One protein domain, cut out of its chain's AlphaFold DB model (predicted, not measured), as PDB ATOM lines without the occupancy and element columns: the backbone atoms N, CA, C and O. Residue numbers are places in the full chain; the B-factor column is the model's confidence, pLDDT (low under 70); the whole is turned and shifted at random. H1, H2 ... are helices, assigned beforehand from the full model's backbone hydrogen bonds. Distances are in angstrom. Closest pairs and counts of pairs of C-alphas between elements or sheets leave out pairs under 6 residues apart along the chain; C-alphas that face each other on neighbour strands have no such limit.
ATOM      1  N   ARG A  29     122.156 146.917  87.953       83.75
ATOM      2  CA  ARG A  29     122.894 148.159  88.167       83.75
ATOM      3  C   ARG A  29     121.866 149.281  88.262       83.75
ATOM      4  O   ARG A  29     121.073 149.458  87.343       83.75
ATOM      5  N   ILE A  30     121.896 150.027  89.363       86.81
ATOM      6  CA  ILE A  30     121.103 151.248  89.489       86.81
ATOM      7  C   ILE A  30     121.789 152.298  88.596       86.81
ATOM      8  O   ILE A  30     122.979 152.560  88.807       86.81
ATOM      9  N   PRO A  31     121.110 152.837  87.569       91.75
ATOM     10  CA  PRO A  31     121.684 153.872  86.713       91.75
ATOM     11  C   PRO A  31     121.896 155.166  87.506       91.75
ATOM     12  O   PRO A  31     121.237 155.392  88.522       91.75
ATOM     13  N   SER A  32     122.818 156.023  87.061       94.75
ATOM     14  CA  SER A  32     122.967 157.351  87.668       94.75
ATOM     15  C   SER A  32     121.794 158.267  87.276       94.75
ATOM     16  O   SER A  32     121.163 158.038  86.242       94.75
ATOM     17  N   PRO A  33     121.502 159.331  88.049       95.81
ATOM     18  CA  PRO A  33     120.498 160.326  87.668       95.81
ATOM     19  C   PRO A  33     120.709 160.908  86.262       95.81
ATOM     20  O   PRO A  33     119.752 161.000  85.499       95.81
ATOM     21  N   ASP A  34     121.956 161.221  85.895       97.06
ATOM     22  CA  ASP A  34     122.297 161.759  84.569       97.06
ATOM     23  C   ASP A  34     122.014 160.750  83.447       97.06
ATOM     24  O   ASP A  34     121.439 161.111  82.421       97.06
ATOM     25  N   GLU A  35     122.346 159.471  83.668       96.00
ATOM     26  CA  GLU A  35     122.054 158.381  82.729       96.00
ATOM     27  C   GLU A  35     120.537 158.222  82.534       96.00
ATOM     28  O   GLU A  35     120.063 158.068  81.409       96.00
ATOM     29  N   VAL A  36     119.754 158.324  83.614       96.38
ATOM     30  CA  VAL A  36     118.286 158.286  83.544       96.38
ATOM     31  C   VAL A  36     117.727 159.490  82.788       96.38
ATOM     32  O   VAL A  36     116.832 159.314  81.964       96.38
ATOM     33  N   ILE A  37     118.242 160.699  83.035       97.44
ATOM     34  CA  ILE A  37     117.815 161.917  82.329       97.44
ATOM     35  C   ILE A  37     118.058 161.774  80.828       97.44
ATOM     36  O   ILE A  37     117.126 161.977  80.049       97.44
ATOM     37  N   GLU A  38     119.278 161.396  80.431       96.75
ATOM     38  CA  GLU A  38     119.659 161.209  79.028       96.75
ATOM     39  C   GLU A  38     118.761 160.175  78.346       96.75
ATOM     40  O   GLU A  38     118.249 160.415  77.250       96.75
ATOM     41  N   GLN A  39     118.512 159.050  79.023       95.31
ATOM     42  CA  GLN A  39     117.644 158.007  78.496       95.31
ATOM     43  C   GLN A  39     116.211 158.510  78.321       95.31
ATOM     44  O   GLN A  39     115.678 158.402  77.220       95.31
ATOM     45  N   LEU A  40     115.602 159.105  79.356       95.00
ATOM     46  CA  LEU A  40     114.206 159.568  79.340       95.00
ATOM     47  C   LEU A  40     113.908 160.515  78.172       95.00
ATOM     48  O   LEU A  40     112.879 160.360  77.511       95.00
ATOM     49  N   VAL A  41     114.802 161.470  77.896       93.94
ATOM     50  CA  VAL A  41     114.598 162.481  76.842       93.94
ATOM     51  C   VAL A  41     115.072 162.038  75.456       93.94
ATOM     52  O   VAL A  41     114.966 162.815  74.504       93.94
ATOM     53  N   SER A  42     115.576 160.809  75.324       92.25
ATOM     54  CA  SER A  42     116.023 160.259  74.047       92.25
ATOM     55  C   SER A  42     114.893 160.221  73.017       92.25
ATOM     56  O   SER A  42     113.745 159.889  73.320       92.25
ATOM     57  N   SER A  43     115.231 160.521  71.762       86.19
ATOM     58  CA  SER A  43     114.325 160.333  70.625       86.19
ATOM     59  C   SER A  43     114.165 158.863  70.230       86.19
ATOM     60  O   SER A  43     113.240 158.531  69.489       86.19
ATOM     61  N   ASP A  44     115.069 157.989  70.684       87.75
ATOM     62  CA  ASP A  44     114.923 156.545  70.531       87.75
ATOM     63  C   ASP A  44     113.939 156.023  71.583       87.75
ATOM     64  O   ASP A  44     114.177 156.087  72.793       87.75
ATOM     65  N   HIS A  45     112.821 155.483  71.105       78.50
ATOM     66  CA  HIS A  45     111.722 155.021  71.946       78.50
ATOM     67  C   HIS A  45     112.110 153.847  72.865       78.50
ATOM     68  O   HIS A  45     111.558 153.702  73.959       78.50
ATOM     69  N   THR A  46     113.049 152.994  72.450       83.75
ATOM     70  CA  THR A  46     113.545 151.886  73.284       83.75
ATOM     71  C   THR A  46     114.420 152.425  74.407       83.75
ATOM     72  O   THR A  46     114.286 152.012  75.559       83.75
ATOM     73  N   VAL A  47     115.276 153.400  74.093       88.81
ATOM     74  CA  VAL A  47     116.145 154.058  75.078       88.81
ATOM     75  C   VAL A  47     115.319 154.847  76.099       88.81
ATOM     76  O   VAL A  47     115.536 154.688  77.298       88.81
ATOM     77  N   SER A  48     114.318 155.610  75.650       86.81
ATOM     78  CA  SER A  48     113.396 156.332  76.542       86.81
ATOM     79  C   SER A  48     112.657 155.399  77.496       86.81
ATOM     80  O   SER A  48     112.552 155.675  78.695       86.81
ATOM     81  N   PHE A  49     112.240 154.227  77.013       84.81
ATOM     82  CA  PHE A  49     111.605 153.233  77.869       84.81
ATOM     83  C   PHE A  49     112.540 152.666  78.944       84.81
ATOM     84  O   PHE A  49     112.130 152.536  80.101       84.81
ATOM     85  N   ASN A  50     113.798 152.383  78.597       88.25
ATOM     86  CA  ASN A  50     114.803 151.989  79.586       88.25
ATOM     87  C   ASN A  50     114.985 153.079  80.653       88.25
ATOM     88  O   ASN A  50     115.069 152.753  81.838       88.25
ATOM     89  N   GLY A  51     114.912 154.355  80.259       90.56
ATOM     90  CA  GLY A  51     114.918 155.497  81.174       90.56
ATOM     91  C   GLY A  51     113.789 155.463  82.210       90.56
ATOM     92  O   GLY A  51     114.023 155.773  83.377       90.56
ATOM     93  N   ILE A  52     112.581 155.007  81.849       91.38
ATOM     94  CA  ILE A  52     111.466 154.835  82.806       91.38
ATOM     95  C   ILE A  52     111.789 153.734  83.823       91.38
ATOM     96  O   ILE A  52     111.539 153.892  85.021       91.38
ATOM     97  N   GLY A  53     112.357 152.615  83.363       90.19
ATOM     98  CA  GLY A  53     112.835 151.543  84.242       90.19
ATOM     99  C   GLY A  53     113.931 152.031  85.195       90.19
ATOM    100  O   GLY A  53     113.866 151.773  86.399       90.19
ATOM    101  N   GLY A  54     114.880 152.811  84.675       92.19
ATOM    102  CA  GLY A  54     115.934 153.455  85.452       92.19
ATOM    103  C   GLY A  54     115.389 154.421  86.503       92.19
ATOM    104  O   GLY A  54     115.754 154.319  87.671       92.19
ATOM    105  N   TYR A  55     114.434 155.279  86.132       94.00
ATOM    106  CA  TYR A  55     113.745 156.183  87.055       94.00
ATOM    107  C   TYR A  55     113.089 155.439  88.223       94.00
ATOM    108  O   TYR A  55     113.214 155.845  89.379       94.00
ATOM    109  N   LYS A  56     112.419 154.315  87.943       91.44
ATOM    110  CA  LYS A  56     111.798 153.479  88.980       91.44
ATOM    111  C   LYS A  56     112.824 152.854  89.920       91.44
ATOM    112  O   LYS A  56     112.548 152.736  91.113       91.44
ATOM    113  N   ALA A  57     113.986 152.475  89.395       92.25
ATOM    114  CA  ALA A  57     115.080 151.907  90.174       92.25
ATOM    115  C   ALA A  57     115.847 152.955  91.001       92.25
ATOM    116  O   ALA A  57     116.491 152.582  91.982       92.25
ATOM    117  N   LEU A  58     115.774 154.245  90.640       92.69
ATOM    118  CA  LEU A  58     116.424 155.312  91.401       92.69
ATOM    119  C   LEU A  58     115.833 155.426  92.819       92.69
ATOM    120  O   LEU A  58     114.604 155.546  92.962       92.69
ATOM    121  N   PRO A  59     116.695 155.476  93.855       92.44
ATOM    122  CA  PRO A  59     116.312 155.872  95.206       92.44
ATOM    123  C   PRO A  59     115.578 157.219  95.225       92.44
ATOM    124  O   PRO A  59     115.860 158.103  94.416       92.44
ATOM    125  N   LEU A  60     114.625 157.395  96.147       90.06
ATOM    126  CA  LEU A  60     113.767 158.589  96.186       90.06
ATOM    127  C   LEU A  60     114.553 159.898  96.365       90.06
ATOM    128  O   LEU A  60     114.174 160.913  95.786       90.06
ATOM    129  N   ASP A  61     115.646 159.869  97.125       92.12
ATOM    130  CA  ASP A  61     116.565 160.992  97.341       92.12
ATOM    131  C   ASP A  61     117.372 161.364  96.086       92.12
ATOM    132  O   ASP A  61     117.824 162.498  95.961       92.12
ATOM    133  N   GLN A  62     117.486 160.444  95.123       93.88
ATOM    134  CA  GLN A  62     118.149 160.662  93.833       93.88
ATOM    135  C   GLN A  62     117.183 161.059  92.708       93.88
ATOM    136  O   GLN A  62     117.620 161.392  91.606       93.88
ATOM    137  N   ARG A  63     115.868 161.073  92.958       93.38
ATOM    138  CA  ARG A  63     114.860 161.579  92.008       93.38
ATOM    139  C   ARG A  63     114.768 163.102  92.099       93.38
ATOM    140  O   ARG A  63     113.769 163.657  92.570       93.38
ATOM    141  N   THR A  64     115.845 163.762  91.683       94.94
ATOM    142  CA  THR A  64     115.991 165.220  91.739       94.94
ATOM    143  C   THR A  64     114.947 165.935  90.862       94.94
ATOM    144  O   THR A  64     114.290 165.298  90.026       94.94
ATOM    145  N   PRO A  65     114.747 167.256  91.029       95.94
ATOM    146  CA  PRO A  65     113.872 168.036  90.153       95.94
ATOM    147  C   PRO A  65     114.205 167.886  88.662       95.94
ATOM    148  O   PRO A  65     113.293 167.820  87.843       95.94
ATOM    149  N   GLU A  66     115.484 167.761  88.312       97.00
ATOM    150  CA  GLU A  66     115.954 167.582  86.934       97.00
ATOM    151  C   GLU A  66     115.494 166.236  86.365       97.00
ATOM    152  O   GLU A  66     114.944 166.186  85.265       97.00
ATOM    153  N   VAL A  67     115.616 165.156  87.147       96.38
ATOM    154  CA  VAL A  67     115.115 163.825  86.767       96.38
ATOM    155  C   VAL A  67     113.593 163.850  86.580       96.38
ATOM    156  O   VAL A  67     113.070 163.324  85.598       96.38
ATOM    157  N   LYS A  68     112.860 164.498  87.496       95.81
ATOM    158  CA  LYS A  68     111.397 164.651  87.389       95.81
ATOM    159  C   LYS A  68     111.003 165.475  86.162       95.81
ATOM    160  O   LYS A  68     110.054 165.120  85.468       95.81
ATOM    161  N   SER A  69     111.746 166.538  85.858       96.81
ATOM    162  CA  SER A  69     111.536 167.347  84.656       96.81
ATOM    163  C   SER A  69     111.800 166.545  83.381       96.81
ATOM    164  O   SER A  69     111.055 166.689  82.414       96.81
ATOM    165  N   ALA A  70     112.818 165.679  83.368       96.75
ATOM    166  CA  ALA A  70     113.094 164.782  82.248       96.75
ATOM    167  C   ALA A  70     111.950 163.778  82.024       96.75
ATOM    168  O   ALA A  70     111.566 163.525  80.884       96.75
ATOM    169  N   LEU A  71     111.345 163.271  83.102       96.31
ATOM    170  CA  LEU A  71     110.171 162.398  83.032       96.31
ATOM    171  C   LEU A  71     108.951 163.116  82.432       96.31
ATOM    172  O   LEU A  71     108.293 162.579  81.541       96.31
ATOM    173  N   VAL A  72     108.667 164.346  82.875       97.00
ATOM    174  CA  VAL A  72     107.606 165.180  82.281       97.00
ATOM    175  C   VAL A  72     107.897 165.433  80.802       97.00
ATOM    176  O   VAL A  72     107.006 165.283  79.963       97.00
ATOM    177  N   LYS A  73     109.158 165.726  80.458       96.31
ATOM    178  CA  LYS A  73     109.573 165.954  79.073       96.31
ATOM    179  C   LYS A  73     109.397 164.719  78.191       96.31
ATOM    180  O   LYS A  73     108.968 164.841  77.044       96.31
ATOM    181  N   ALA A  74     109.685 163.535  78.722       94.62
ATOM    182  CA  ALA A  74     109.434 162.281  78.027       94.62
ATOM    183  C   ALA A  74     107.938 162.126  77.698       94.62
ATOM    184  O   ALA A  74     107.595 161.757  76.574       94.62
ATOM    185  N   LEU A  75     107.036 162.468  78.632       94.19
ATOM    186  CA  LEU A  75     105.591 162.395  78.385       94.19
ATOM    187  C   LEU A  75     105.125 163.411  77.331       94.19
ATOM    188  O   LEU A  75     104.275 163.088  76.504       94.19
ATOM    189  N   GLU A  76     105.686 164.621  77.319       94.38
ATOM    190  CA  GLU A  76     105.431 165.601  76.253       94.38
ATOM    191  C   GLU A  76     105.819 165.062  74.872       94.38
ATOM    192  O   GLU A  76     105.039 165.160  73.922       94.38
ATOM    193  N   ASN A  77     107.013 164.470  74.766       91.81
ATOM    194  CA  ASN A  77     107.507 163.891  73.518       91.81
ATOM    195  C   ASN A  77     106.605 162.740  73.046       91.81
ATOM    196  O   ASN A  77     106.307 162.632  71.854       91.81
ATOM    197  N   GLU A  78     106.130 161.913  73.980       89.50
ATOM    198  CA  GLU A  78     105.223 160.808  73.678       89.50
ATOM    199  C   GLU A  78     103.833 161.298  73.245       89.50
ATOM    200  O   GLU A  78     103.287 160.813  72.251       89.50
ATOM    201  N   ASN A  79     103.289 162.326  73.905       90.31
ATOM    202  CA  ASN A  79     102.056 162.992  73.474       90.31
ATOM    203  C   ASN A  79     102.172 163.530  72.043       90.31
ATOM    204  O   ASN A  79     101.264 163.341  71.234       90.31
ATOM    205  N   GLU A  80     103.292 164.169  71.705       90.12
ATOM    206  CA  GLU A  80     103.537 164.681  70.356       90.12
ATOM    207  C   GLU A  80     103.659 163.551  69.324       90.12
ATOM    208  O   GLU A  80     103.127 163.652  68.213       90.12
ATOM    209  N   ARG A  81     104.311 162.438  69.682       87.00
ATOM    210  CA  ARG A  81     104.386 161.242  68.831       87.00
ATOM    211  C   ARG A  81     102.994 160.688  68.536       87.00
ATOM    212  O   ARG A  81     102.654 160.519  67.363       87.00
ATOM    213  N   VAL A  82     102.188 160.457  69.574       85.44
ATOM    214  CA  VAL A  82     100.804 159.976  69.454       85.44
ATOM    215  C   VAL A  82      99.977 160.935  68.602       85.44
ATOM    216  O   VAL A  82      99.319 160.501  67.659       85.44
ATOM    217  N   ARG A  83     100.069 162.244  68.863       87.12
ATOM    218  CA  ARG A  83      99.348 163.275  68.108       87.12
ATOM    219  C   ARG A  83      99.673 163.234  66.616       87.12
ATOM    220  O   ARG A  83      98.755 163.288  65.803       87.12
ATOM    221  N   ARG A  84     100.951 163.108  66.236       87.19
ATOM    222  CA  ARG A  84     101.355 163.006  64.821       87.19
ATOM    223  C   ARG A  84     100.783 161.766  64.137       87.19
ATOM    224  O   ARG A  84     100.346 161.878  62.998       87.19
ATOM    225  N   ILE A  85     100.744 160.628  64.830       82.56
ATOM    226  CA  ILE A  85     100.165 159.385  64.296       82.56
ATOM    227  C   ILE A  85      98.648 159.528  64.111       82.56
ATOM    228  O   ILE A  85      98.115 159.164  63.069       82.56
ATOM    229  N   MET A  86      97.954 160.127  65.080       82.38
ATOM    230  CA  MET A  86      96.513 160.379  64.964       82.38
ATOM    231  C   MET A  86      96.189 161.353  63.823       82.38
ATOM    232  O   MET A  86      95.190 161.189  63.127       82.38
ATOM    233  N   LEU A  87      97.032 162.366  63.603       86.00
ATOM    234  CA  LEU A  87      96.852 163.341  62.524       86.00
ATOM    235  C   LEU A  87      97.199 162.798  61.133       86.00
ATOM    236  O   LEU A  87      96.719 163.355  60.149       86.00
ATOM    237  N   SER A  88      97.995 161.730  61.022       83.44
ATOM    238  CA  SER A  88      98.295 161.115  59.723       83.44
ATOM    239  C   SER A  88      97.138 160.285  59.157       83.44
ATOM    240  O   SER A  88      97.277 159.754  58.059       83.44
ATOM    241  N   GLY A  89      96.016 160.165  59.880       71.25
ATOM    242  CA  GLY A  89      94.867 159.356  59.462       71.25
ATOM    243  C   GLY A  89      95.156 157.857  59.482       71.25
ATOM    244  O   GLY A  89      94.520 157.095  58.763       71.25
ATOM    245  N   ASP A  90      96.155 157.440  60.263       67.38
ATOM    246  CA  ASP A  90      96.437 156.027  60.446       67.38
ATOM    247  C   ASP A  90      95.466 155.464  61.487       67.38
ATOM    248  O   ASP A  90      95.559 155.783  62.672       67.38
ATOM    249  N   ASP A  91      94.517 154.650  61.022       54.75
ATOM    250  CA  ASP A  91      93.467 154.049  61.853       54.75
ATOM    251  C   ASP A  91      94.003 153.011  62.850       54.75
ATOM    252  O   ASP A  91      93.282 152.583  63.759       54.75
ATOM    253  N   SER A  92      95.265 152.590  62.726       58.19
ATOM    254  CA  SER A  92      95.878 151.782  63.773       58.19
ATOM    255  C   SER A  92      96.189 152.677  64.967       58.19
ATOM    256  O   SER A  92      97.014 153.593  64.884       58.19
ATOM    257  N   MET A  93      95.512 152.436  66.100       58.91
ATOM    258  CA  MET A  93      95.790 153.253  67.277       58.91
ATOM    259  C   MET A  93      97.291 153.161  67.587       58.91
ATOM    260  O   MET A  93      97.817 152.050  67.689       58.91
ATOM    261  N   PRO A  94      97.984 154.300  67.776       56.81
ATOM    262  CA  PRO A  94      99.437 154.347  67.955       56.81
ATOM    263  C   PRO A  94      99.975 153.439  69.067       56.81
ATOM    264  O   PRO A  94     101.156 153.105  69.074       56.81
ATOM    265  N   MET A  95      99.103 153.058  70.000       56.84
ATOM    266  CA  MET A  95      99.363 152.201  71.155       56.84
ATOM    267  C   MET A  95      99.439 150.700  70.802       56.84
ATOM    268  O   MET A  95      99.899 149.907  71.620       56.84
ATOM    269  N   TYR A  96      98.980 150.301  69.609       54.41
ATOM    270  CA  TYR A  96      98.929 148.905  69.149       54.41
ATOM    271  C   TYR A  96      99.844 148.609  67.956       54.41
ATOM    272  O   TYR A  96      99.905 147.463  67.521       54.41
ATOM    273  N   LYS A  97     100.551 149.613  67.418       61.00
ATOM    274  CA  LYS A  97     101.481 149.409  66.296       61.00
ATOM    275  C   LYS A  97     102.724 148.622  66.695       61.00
ATOM    276  O   LYS A  97     103.139 147.733  65.963       61.00
ATOM    277  N   ASP A  98     103.268 148.932  67.869       62.53
ATOM    278  CA  ASP A  98     104.439 148.250  68.405       62.53
ATOM    279  C   ASP A  98     104.045 147.494  69.669       62.53
ATOM    280  O   ASP A  98     103.454 148.073  70.592       62.53
ATOM    281  N   GLU A  99     104.414 146.217  69.736       55.75
ATOM    282  CA  GLU A  99     104.217 145.388  70.920       55.75
ATOM    283  C   GLU A  99     104.839 146.084  72.151       55.75
ATOM    284  O   GLU A  99     105.976 146.583  72.138       55.75
ATOM    285  N   GLY A 100     104.024 146.236  73.196       63.12
ATOM    286  CA  GLY A 100     104.369 146.950  74.424       63.12
ATOM    287  C   GLY A 100     104.222 148.478  74.388       63.12
ATOM    288  O   GLY A 100     104.244 149.080  75.452       63.12
ATOM    289  N   SER A 101     104.025 149.148  73.243       69.69
ATOM    290  CA  SER A 101     103.965 150.629  73.201       69.69
ATOM    291  C   SER A 101     102.870 151.235  74.090       69.69
ATOM    292  O   SER A 101     103.149 152.195  74.809       69.69
ATOM    293  N   ALA A 102     101.675 150.632  74.136       70.94
ATOM    294  CA  ALA A 102     100.621 151.013  75.081       70.94
ATOM    295  C   ALA A 102     101.072 150.921  76.546       70.94
ATOM    296  O   ALA A 102     100.852 151.848  77.325       70.94
ATOM    297  N   GLU A 103     101.709 149.814  76.930       76.69
ATOM    298  CA  GLU A 103     102.167 149.586  78.304       76.69
ATOM    299  C   GLU A 103     103.268 150.569  78.691       76.69
ATOM    300  O   GLU A 103     103.243 151.124  79.790       76.69
ATOM    301  N   ARG A 104     104.202 150.832  77.767       77.81
ATOM    302  CA  ARG A 104     105.287 151.800  77.950       77.81
ATOM    303  C   ARG A 104     104.739 153.200  78.200       77.81
ATOM    304  O   ARG A 104     105.120 153.853  79.170       77.81
ATOM    305  N   ALA A 105     103.814 153.636  77.355       81.94
ATOM    306  CA  ALA A 105     103.244 154.964  77.457       81.94
ATOM    307  C   ALA A 105     102.367 155.116  78.713       81.94
ATOM    308  O   ALA A 105     102.477 156.106  79.431       81.94
ATOM    309  N   LEU A 106     101.584 154.091  79.071       84.69
ATOM    310  CA  LEU A 106     100.849 154.074  80.339       84.69
ATOM    311  C   LEU A 106     101.777 154.068  81.560       84.69
ATOM    312  O   LEU A 106     101.456 154.703  82.564       84.69
ATOM    313  N   ALA A 107     102.924 153.383  81.497       87.00
ATOM    314  CA  ALA A 107     103.918 153.418  82.566       87.00
ATOM    315  C   ALA A 107     104.460 154.838  82.763       87.00
ATOM    316  O   ALA A 107     104.506 155.307  83.896       87.00
ATOM    317  N   LEU A 108     104.792 155.537  81.675       90.69
ATOM    318  CA  LEU A 108     105.242 156.926  81.718       90.69
ATOM    319  C   LEU A 108     104.190 157.855  82.336       90.69
ATOM    320  O   LEU A 108     104.491 158.617  83.253       90.69
ATOM    321  N   VAL A 109     102.940 157.742  81.883       92.25
ATOM    322  CA  VAL A 109     101.825 158.549  82.397       92.25
ATOM    323  C   VAL A 109     101.610 158.318  83.893       92.25
ATOM    324  O   VAL A 109     101.394 159.276  84.632       92.25
ATOM    325  N   ARG A 110     101.702 157.066  84.358       91.00
ATOM    326  CA  ARG A 110     101.595 156.727  85.786       91.00
ATOM    327  C   ARG A 110     102.719 157.342  86.611       91.00
ATOM    328  O   ARG A 110     102.447 157.892  87.671       91.00
ATOM    329  N   GLU A 111     103.958 157.311  86.125       93.00
ATOM    330  CA  GLU A 111     105.065 157.942  86.852       93.00
ATOM    331  C   GLU A 111     104.902 159.465  86.937       93.00
ATOM    332  O   GLU A 111     105.162 160.042  87.993       93.00
ATOM    333  N   VAL A 112     104.414 160.117  85.874       94.94
ATOM    334  CA  VAL A 112     104.099 161.556  85.912       94.94
ATOM    335  C   VAL A 112     102.934 161.842  86.864       94.94
ATOM    336  O   VAL A 112     103.010 162.779  87.657       94.94
ATOM    337  N   LEU A 113     101.892 161.003  86.871       93.00
ATOM    338  CA  LEU A 113     100.789 161.078  87.839       93.00
ATOM    339  C   LEU A 113     101.289 161.024  89.293       93.00
ATOM    340  O   LEU A 113     100.829 161.807  90.130       93.00
ATOM    341  N   TYR A 114     102.254 160.149  89.597       90.44
ATOM    342  CA  TYR A 114     102.832 160.011  90.940       90.44
ATOM    343  C   TYR A 114     103.688 161.198  91.383       90.44
ATOM    344  O   TYR A 114     103.952 161.334  92.578       90.44
ATOM    345  N   LEU A 115     104.063 162.108  90.477       92.31
ATOM    346  CA  LEU A 115     104.661 163.385  90.876       92.31
ATOM    347  C   LEU A 115     103.673 164.260  91.658       92.31
ATOM    348  O   LEU A 115     104.108 165.154  92.381       92.31
ATOM    349  N   ARG A 116     102.359 164.011  91.512       90.81
ATOM    350  CA  ARG A 116     101.269 164.780  92.136       90.81
ATOM    351  C   ARG A 116     101.360 166.288  91.863       90.81
ATOM    352  O   ARG A 116     100.819 167.089  92.623       90.81
TER     353      ARG A 116
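Overview. This is residues 29 to 116 of the 271 residues of an uncharacterized protein of Rhodothermaceae bacterium (UniProt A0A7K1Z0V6). One long helix, H3, makes the long axis, and three shorter helices, H1, H2 and H4, sit in an arc round one side of its first part. The far end of H3 runs on beyond them, and the chain turns there through residues 87 to 92, which stick out, before folding back to H4. The printed part has 88 residues with four named helices, in the order H1, H2, H3, H4, and no named strand: all helix. It is compact, with a radius of gyration of the C-alphas of 13.3 A, yet elongated, spanning 43 by 26 by 18 A.

Arrangement. H3, residues 65 to 87, touches H4, residues 101 to 114, with residues 71 to 78 alone; they form a hairpin at a steep tilt of 41 degrees, and their closest C-alphas, of Val 72 and Val 112, are 6.2 A apart. H1, residues 33 to 40, touches residues 66 to 74 of H3, the same way at a shallow tilt of 4 degrees; the closest C-alphas, of Ile 37 and Ala 70, are 5.5 A apart. H2, residues 45 to 57, forms a hairpin with H1, the closest C-alphas, of Leu 40 and Ser 48, being 4.4 A apart. H2 only just touches H3, with 3 pairs of C-alphas within 8 A, the closest those of Ser 48 and Ala 74 at 7.3 A. H2 also only just touches H4, with 3 such pairs, the closest those of Phe 49 and Arg 104 at 6.5 A. H2, H3 and H4 form an up and down bundle, each running against the one before it. H1 and H4 are apart. In H1, H2, H3 and H4 every O i to N i+4 pair is within hydrogen-bond range.

Along the chain. H3 is 32.8 A long, from C-alpha 65 at (113.872, 168.036, 90.153) to C-alpha 87 at (96.852, 163.341, 62.524). H4 is 20.1 A long, H2 18.8 A and H1 10.5 A. H1 begins at C-alpha 33, (120.498, 160.326, 87.668).

Size, cuts and confidence. The C-alphas of Asp 61 and Gly 89, the two farthest apart, are 43.7 A from each other. The printed part has no cut. The link from H3 to H4, 13 residues, is long. Residues 90 to 101 have pLDDT under 70.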